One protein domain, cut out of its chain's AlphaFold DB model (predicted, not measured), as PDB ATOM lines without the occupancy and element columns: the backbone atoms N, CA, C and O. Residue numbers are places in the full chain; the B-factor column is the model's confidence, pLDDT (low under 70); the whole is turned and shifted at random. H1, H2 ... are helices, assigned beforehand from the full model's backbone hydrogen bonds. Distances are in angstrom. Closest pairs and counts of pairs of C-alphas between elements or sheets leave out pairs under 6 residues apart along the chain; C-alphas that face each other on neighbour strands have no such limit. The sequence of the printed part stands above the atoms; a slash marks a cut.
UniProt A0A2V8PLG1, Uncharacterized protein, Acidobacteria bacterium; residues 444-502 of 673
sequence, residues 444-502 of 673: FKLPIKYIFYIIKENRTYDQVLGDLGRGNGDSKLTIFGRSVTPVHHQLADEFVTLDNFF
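AT A GLANCE: This is residues 444 to 502 of the 673 residues of an uncharacterized protein of Acidobacteria bacterium (UniProt A0A2V8PLG1). This model has little regular structure: two short helices, H1 then H2, are joined by a long looping link, residues 466 to 485, while residues 447 to 458 stick out as a free strip of chain. The printed part has 59 residues, 14 of them in named helices, with no named strand; the class is all helix. It is only just compact, close to loose, with a radius of gyration of the C-alphas of 12.0 A, and elongated, spanning 34 by 20 by 20 A.

HOW THE PARTS SIT: Look at H1, residues 461 to 465, and H2, residues 486 to 494: they only just touch, with 3 pairs of C-alphas within 8 A. Their closest C-alphas, those of Leu 465 and His 489, are 6.8 A apart. In H1 and H2 every O i to N i+4 pair is within hydrogen-bond range.

IN THESE COORDINATES: Find C-alpha 461 at (161.194, 183.991, 242.390), where H1 begins; it runs 5.6 A to C-alpha 465. H2 runs 12.2 A from C-alpha 486 to C-alpha 494 at (175.646, 192.934, 242.485).

THE WHOLE: The C-alphas farthest apart, those of Lys 449 and Lys 476, are 35.6 A apart. The printed part has no cut, and the link from H1 to H2 is long, 20 residues. Look for pLDDT under 70 at residues 444 to 446 and 501 to 502.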
ATOM      1  N   PHE A 444     179.789 176.367 236.363       56.78
ATOM      2  CA  PHE A 444     180.589 177.585 236.367       56.78
ATOM      3  C   PHE A 444     181.805 177.419 237.290       56.78
ATOM      4  O   PHE A 444     181.663 177.141 238.482       56.78
ATOM      5  N   LYS A 445     183.016 177.623 236.762       58.97
ATOM      6  CA  LYS A 445     184.217 177.823 237.587       58.97
ATOM      7  C   LYS A 445     184.277 179.286 238.006       58.97
ATOM      8  O   LYS A 445     184.938 180.094 237.361       58.97
ATOM      9  N   LEU A 446     183.553 179.626 239.063       63.81
ATOM     10  CA  LEU A 446     183.637 180.947 239.677       63.81
ATOM     11  C   LEU A 446     184.663 180.903 240.818       63.81
ATOM     12  O   LEU A 446     184.663 179.932 241.580       63.81
ATOM     13  N   PRO A 447     185.530 181.917 240.980       75.38
ATOM     14  CA  PRO A 447     186.435 182.022 242.122       75.38
ATOM     15  C   PRO A 447     185.651 182.425 243.386       75.38
ATOM     16  O   PRO A 447     185.813 183.520 243.920       75.38
ATOM     17  N   ILE A 448     184.750 181.557 243.851       76.75
ATOM     18  CA  ILE A 448     183.940 181.781 245.052       76.75
ATOM     19  C   ILE A 448     184.774 181.396 246.272       76.75
ATOM     20  O   ILE A 448     185.184 180.246 246.412       76.75
ATOM     21  N   LYS A 449     185.001 182.361 247.166       83.38
ATOM     22  CA  LYS A 449     185.694 182.138 248.445       83.38
ATOM     23  C   LYS A 449     184.730 181.934 249.618       83.38
ATOM     24  O   LYS A 449     185.053 181.196 250.540       83.38
ATOM     25  N   TYR A 450     183.562 182.579 249.577       85.94
ATOM     26  CA  TYR A 450     182.547 182.529 250.631       85.94
ATOM     27  C   TYR A 450     181.150 182.423 250.020       85.94
ATOM     28  O   TYR A 450     180.874 183.056 249.001       85.94
ATOM     29  N   ILE A 451     180.274 181.649 250.664       84.00
ATOM     30  CA  ILE A 451     178.856 181.530 250.312       84.00
ATOM     31  C   ILE A 451     178.039 181.945 251.531       84.00
ATOM     32  O   ILE A 451     178.213 181.394 252.616       84.00
ATOM     33  N   PHE A 452     177.125 182.893 251.335       85.62
ATOM     34  CA  PHE A 452     176.103 183.238 252.315       85.62
ATOM     35  C   PHE A 452     174.775 182.672 251.821       85.62
ATOM     36  O   PHE A 452     174.224 183.152 250.833       85.62
ATOM     37  N   TYR A 453     174.286 181.624 252.484       83.50
ATOM     38  CA  TYR A 453     173.010 181.006 252.141       83.50
ATOM     39  C   TYR A 453     171.907 181.549 253.047       83.50
ATOM     40  O   TYR A 453     171.903 181.296 254.251       83.50
ATOM     41  N   ILE A 454     170.992 182.324 252.466       81.31
ATOM     42  CA  ILE A 454     169.877 182.956 253.173       81.31
ATOM     43  C   ILE A 454     168.583 182.368 252.624       81.31
ATOM     44  O   ILE A 454     168.265 182.541 251.447       81.31
ATOM     45  N   ILE A 455     167.831 181.682 253.483       79.12
ATOM     46  CA  ILE A 455     166.510 181.156 253.143       79.12
ATOM     47  C   ILE A 455     165.479 182.236 253.460       79.12
ATOM     48  O   ILE A 455     165.401 182.725 254.587       79.12
ATOM     49  N   LYS A 456     164.673 182.598 252.460       78.25
ATOM     50  CA  LYS A 456     163.503 183.458 252.631       78.25
ATOM     51  C   LYS A 456     162.261 182.695 252.205       78.25
ATOM     52  O   LYS A 456     162.180 182.198 251.087       78.25
ATOM     53  N   GLU A 457     161.295 182.633 253.105       74.94
ATOM     54  CA  GLU A 457     160.074 181.861 252.926       74.94
ATOM     55  C   GLU A 457     158.928 182.697 252.316       74.94
ATOM     56  O   GLU A 457     158.966 183.931 252.278       74.94
ATOM     57  N   ASN A 458     157.862 182.008 251.904       73.44
ATOM     58  CA  ASN A 458     156.546 182.541 251.542       73.44
ATOM     59  C   ASN A 458     156.454 183.366 250.250       73.44
ATOM     60  O   ASN A 458     155.384 183.920 249.987       73.44
ATOM     61  N   ARG A 459     157.503 183.453 249.422       81.56
ATOM     62  CA  ARG A 459     157.450 184.119 248.105       81.56
ATOM     63  C   ARG A 459     158.223 183.341 247.042       81.56
ATOM     64  O   ARG A 459     159.294 182.818 247.333       81.56
ATOM     65  N   THR A 460     157.688 183.288 245.824       81.19
ATOM     66  CA  THR A 460     158.377 182.690 244.667       81.19
ATOM     67  C   THR A 460     159.365 183.674 244.032       81.19
ATOM     68  O   THR A 460     159.337 184.869 244.335       81.19
ATOM     69  N   TYR A 461     160.236 183.172 243.144       84.56
ATOM     70  CA  TYR A 461     161.194 183.991 242.390       84.56
ATOM     71  C   TYR A 461     160.488 185.122 241.633       84.56
ATOM     72  O   TYR A 461     160.767 186.287 241.902       84.56
ATOM     73  N   ASP A 462     159.502 184.811 240.786       86.81
ATOM     74  CA  ASP A 462     158.849 185.817 239.936       86.81
ATOM     75  C   ASP A 462     158.045 186.862 240.715       86.81
ATOM     76  O   ASP A 462     157.967 188.023 240.307       86.81
ATOM     77  N   GLN A 463     157.504 186.492 241.884       87.50
ATOM     78  CA  GLN A 463     156.779 187.425 242.753       87.50
ATOM     79  C   GLN A 463     157.655 188.573 243.264       87.50
ATOM     80  O   GLN A 463     157.114 189.629 243.608       87.50
ATOM     81  N   VAL A 464     158.971 188.362 243.359       89.56
ATOM     82  CA  VAL A 464     159.927 189.339 243.898       89.56
ATOM     83  C   VAL A 464     160.880 189.853 242.829       89.56
ATOM     84  O   VAL A 464     161.133 191.042 242.820       89.56
ATOM     85  N   LEU A 465     161.417 188.982 241.975       91.31
ATOM     86  CA  LEU A 465     162.488 189.278 241.017       91.31
ATOM     87  C   LEU A 465     162.054 189.066 239.555       91.31
ATOM     88  O   LEU A 465     162.902 189.040 238.666       91.31
ATOM     89  N   GLY A 466     160.756 188.910 239.274       91.00
ATOM     90  CA  GLY A 466     160.268 188.779 237.893       91.00
ATOM     91  C   GLY A 466     160.555 190.022 237.034       91.00
ATOM     92  O   GLY A 466     160.755 189.907 235.828       91.00
ATOM     93  N   ASP A 467     160.658 191.204 237.646       93.75
ATOM     94  CA  ASP A 467     161.016 192.485 237.021       93.75
ATOM     95  C   ASP A 467     162.530 192.776 237.026       93.75
ATOM     96  O   ASP A 467     162.952 193.878 236.674       93.75
ATOM     97  N   LEU A 468     163.373 191.801 237.388       93.50
ATOM     98  CA  LEU A 468     164.820 191.995 237.514       93.50
ATOM     99  C   LEU A 468     165.508 192.330 236.179       93.50
ATOM    100  O   LEU A 468     166.576 192.940 236.176       93.50
ATOM    101  N   GLY A 469     164.919 191.929 235.047       90.00
ATOM    102  CA  GLY A 469     165.479 192.149 233.708       90.00
ATOM    103  C   GLY A 469     166.658 191.233 233.350       90.00
ATOM    104  O   GLY A 469     167.272 191.411 232.298       90.00
ATOM    105  N   ARG A 470     166.974 190.246 234.199       86.81
ATOM    106  CA  ARG A 470     167.916 189.153 233.916       86.81
ATOM    107  C   ARG A 470     167.463 187.846 234.568       86.81
ATOM    108  O   ARG A 470     166.719 187.869 235.547       86.81
ATOM    109  N   GLY A 471     167.965 186.728 234.050       85.12
ATOM    110  CA  GLY A 471     167.448 185.400 234.379       85.12
ATOM    111  C   GLY A 471     166.108 185.117 233.692       85.12
ATOM    112  O   GLY A 471     165.633 185.911 232.881       85.12
ATOM    113  N   ASN A 472     165.502 183.982 234.016       83.88
ATOM    114  CA  ASN A 472     164.213 183.531 233.493       83.88
ATOM    115  C   ASN A 472     163.049 184.015 234.377       83.88
ATOM    116  O   ASN A 472     162.364 183.203 234.990       83.88
ATOM    117  N   GLY A 473     162.893 185.337 234.510       85.56
ATOM    118  CA  GLY A 473     161.823 185.954 235.303       85.56
ATOM    119  C   GLY A 473     160.634 186.428 234.469       85.56
ATOM    120  O   GLY A 473     160.827 186.994 233.392       85.56
ATOM    121  N   ASP A 474     159.412 186.250 234.977       86.69
ATOM    122  CA  ASP A 474     158.195 186.825 234.388       86.69
ATOM    123  C   ASP A 474     157.729 188.071 235.156       86.69
ATOM    124  O   ASP A 474     157.111 187.993 236.224       86.69
ATOM    125  N   SER A 475     157.954 189.247 234.564       90.12
ATOM    126  CA  SER A 475     157.550 190.534 235.142       90.12
ATOM    127  C   SER A 475     156.039 190.675 235.350       90.12
ATOM    128  O   SER A 475     155.601 191.528 236.120       90.12
ATOM    129  N   LYS A 476     155.207 189.870 234.672       87.62
ATOM    130  CA  LYS A 476     153.743 189.882 234.850       87.62
ATOM    131  C   LYS A 476     153.310 189.241 236.168       87.62
ATOM    132  O   LYS A 476     152.202 189.498 236.634       87.62
ATOM    133  N   LEU A 477     154.164 188.409 236.761       85.31
ATOM    134  CA  LEU A 477     153.917 187.747 238.041       85.31
ATOM    135  C   LEU A 477     154.487 188.534 239.230       85.31
ATOM    136  O   LEU A 477     154.264 188.154 240.383       85.31
ATOM    137  N   THR A 478     155.192 189.636 238.972       88.94
ATOM    138  CA  THR A 478     155.823 190.453 240.006       88.94
ATOM    139  C   THR A 478     154.796 191.192 240.853       88.94
ATOM    140  O   THR A 478     153.979 191.965 240.360       88.94
ATOM    141  N   ILE A 479     154.878 190.974 242.166       88.50
ATOM    142  CA  ILE A 479     154.031 191.625 243.179       88.50
ATOM    143  C   ILE A 479     154.847 192.639 243.972       88.50
ATOM    144  O   ILE A 479     154.389 193.738 244.274       88.50
ATOM    145  N   PHE A 480     156.075 192.256 244.319       89.81
ATOM    146  CA  PHE A 480     156.974 193.006 245.182       89.81
ATOM    147  C   PHE A 480     158.202 193.452 244.393       89.81
ATOM    148  O   PHE A 480     159.324 193.115 244.769       89.81
ATOM    149  N   GLY A 481     157.970 194.187 243.303       91.38
ATOM    150  CA  GLY A 481     159.025 194.650 242.402       91.38
ATOM    151  C   GLY A 481     160.020 195.602 243.067       91.38
ATOM    152  O   GLY A 481     159.946 195.889 244.269       91.38
ATOM    153  N   ARG A 482     160.958 196.128 242.281       93.94
ATOM    154  CA  ARG A 482     162.131 196.874 242.778       93.94
ATOM    155  C   ARG A 482     161.828 198.009 243.756       93.94
ATOM    156  O   ARG A 482     162.601 198.222 244.686       93.94
ATOM    157  N   SER A 483     160.716 198.722 243.586       94.50
ATOM    158  CA  SER A 483     160.313 199.802 244.499       94.50
ATOM    159  C   SER A 483     159.948 199.309 245.905       94.50
ATOM    160  O   SER A 483     160.103 200.051 246.871       94.50
ATOM    161  N   VAL A 484     159.493 198.060 246.029       94.00
ATOM    162  CA  VAL A 484     159.097 197.425 247.294       94.00
ATOM    163  C   VAL A 484     160.231 196.583 247.875       94.00
ATOM    164  O   VAL A 484     160.377 196.495 249.093       94.00
ATOM    165  N   THR A 485     161.061 195.972 247.026       93.19
ATOM    166  CA  THR A 485     162.175 195.108 247.450       93.19
ATOM    167  C   THR A 485     163.540 195.583 246.931       93.19
ATOM    168  O   THR A 485     164.307 194.784 246.385       93.19
ATOM    169  N   PRO A 486     163.918 196.860 247.150       94.38
ATOM    170  CA  PRO A 486     165.121 197.445 246.554       94.38
ATOM    171  C   PRO A 486     166.401 196.711 246.968       94.38
ATOM    172  O   PRO A 486     167.276 196.492 246.138       94.38
ATOM    173  N   VAL A 487     166.475 196.238 248.217       92.69
ATOM    174  CA  VAL A 487     167.626 195.472 248.725       92.69
ATOM    175  C   VAL A 487     167.750 194.102 248.051       92.69
ATOM    176  O   VAL A 487     168.855 193.674 247.743       92.69
ATOM    177  N   HIS A 488     166.635 193.409 247.783       89.94
ATOM    178  CA  HIS A 488     166.687 192.093 247.127       89.94
ATOM    179  C   HIS A 488     167.156 192.230 245.682       89.94
ATOM    180  O   HIS A 488     167.987 191.454 245.221       89.94
ATOM    181  N   HIS A 489     166.654 193.254 244.998       93.25
ATOM    182  CA  HIS A 489     167.065 193.578 243.645       93.25
ATOM    183  C   HIS A 489     168.527 194.001 243.571       93.25
ATOM    184  O   HIS A 489     169.239 193.524 242.699       93.25
ATOM    185  N   GLN A 490     168.989 194.839 244.503       93.69
ATOM    186  CA  GLN A 490     170.391 195.240 244.571       93.69
ATOM    187  C   GLN A 490     171.314 194.036 244.804       93.69
ATOM    188  O   GLN A 490     172.317 193.900 244.112       93.69
ATOM    189  N   LEU A 491     170.957 193.121 245.714       89.38
ATOM    190  CA  LEU A 491     171.717 191.883 245.911       89.38
ATOM    191  C   LEU A 491     171.744 191.031 244.642       89.38
ATOM    192  O   LEU A 491     172.796 190.529 244.261       89.38
ATOM    193  N   ALA A 492     170.605 190.878 243.968       88.81
ATOM    194  CA  ALA A 492     170.588 190.180 242.696       88.81
ATOM    195  C   ALA A 492     171.499 190.890 241.677       88.81
ATOM    196  O   ALA A 492     172.238 190.199 240.984       88.81
ATOM    197  N   ASP A 493     171.479 192.232 241.617       89.06
ATOM    198  CA  ASP A 493     172.268 193.096 240.716       89.06
ATOM    199  C   ASP A 493     173.769 192.956 240.895       89.06
ATOM    200  O   ASP A 493     174.475 192.792 239.900       89.06
ATOM    201  N   GLU A 494     174.229 192.975 242.137       89.44
ATOM    202  CA  GLU A 494     175.646 192.934 242.485       89.44
ATOM    203  C   GLU A 494     176.239 191.519 242.425       89.44
ATOM    204  O   GLU A 494     177.434 191.366 242.160       89.44
ATOM    205  N   PHE A 495     175.426 190.482 242.655       84.50
ATOM    206  CA  PHE A 495     175.873 189.091 242.735       84.50
ATOM    207  C   PHE A 495     175.359 188.224 241.573       84.50
ATOM    208  O   PHE A 495     174.732 188.677 240.616       84.50
ATOM    209  N   VAL A 496     175.680 186.928 241.620       79.25
ATOM    210  CA  VAL A 496     175.215 185.964 240.617       79.25
ATOM    211  C   VAL A 496     173.725 185.710 240.820       79.25
ATOM    212  O   VAL A 496     173.307 185.260 241.885       79.25
ATOM    213  N   THR A 497     172.933 185.942 239.774       79.38
ATOM    214  CA  THR A 497     171.550 185.460 239.715       79.38
ATOM    215  C   THR A 497     171.545 184.037 239.178       79.38
ATOM    216  O   THR A 497     172.031 183.777 238.080       79.38
ATOM    217  N   LEU A 498     171.012 183.125 239.984       78.25
ATOM    218  CA  LEU A 498     170.704 181.755 239.602       78.25
ATOM    219  C   LEU A 498     169.182 181.604 239.625       78.25
ATOM    220  O   LEU A 498     168.528 182.118 240.533       78.25
ATOM    221  N   ASP A 499     168.634 180.901 238.647       76.81
ATOM    222  CA  ASP A 499     167.207 180.625 238.502       76.81
ATOM    223  C   ASP A 499     166.983 179.132 238.196       76.81
ATOM    224  O   ASP A 499     167.918 178.332 238.236       76.81
ATOM    225  N   ASN A 500     165.728 178.736 237.944       72.06
ATOM    226  CA  ASN A 500     165.360 177.365 237.565       72.06
ATOM    227  C   ASN A 500     165.791 176.283 238.583       72.06
ATOM    228  O   ASN A 500     166.273 175.212 238.224       72.06
ATOM    229  N   PHE A 501     165.576 176.528 239.881       67.81
ATOM    230  CA  PHE A 501     165.947 175.591 240.956       67.81
ATOM    231  C   PHE A 501     165.097 174.302 241.038       67.81
ATOM    232  O   PHE A 501     165.309 173.523 241.962       67.81
ATOM    233  N   PHE A 502     164.163 174.066 240.103       68.94
ATOM    234  CA  PHE A 502     163.344 172.846 239.962       68.94
ATOM    235  C   PHE A 502     162.925 172.201 241.304       68.94
ATOM    236  O   PHE A 502     163.113 171.005 241.533       68.94
TER     237      PHE A 502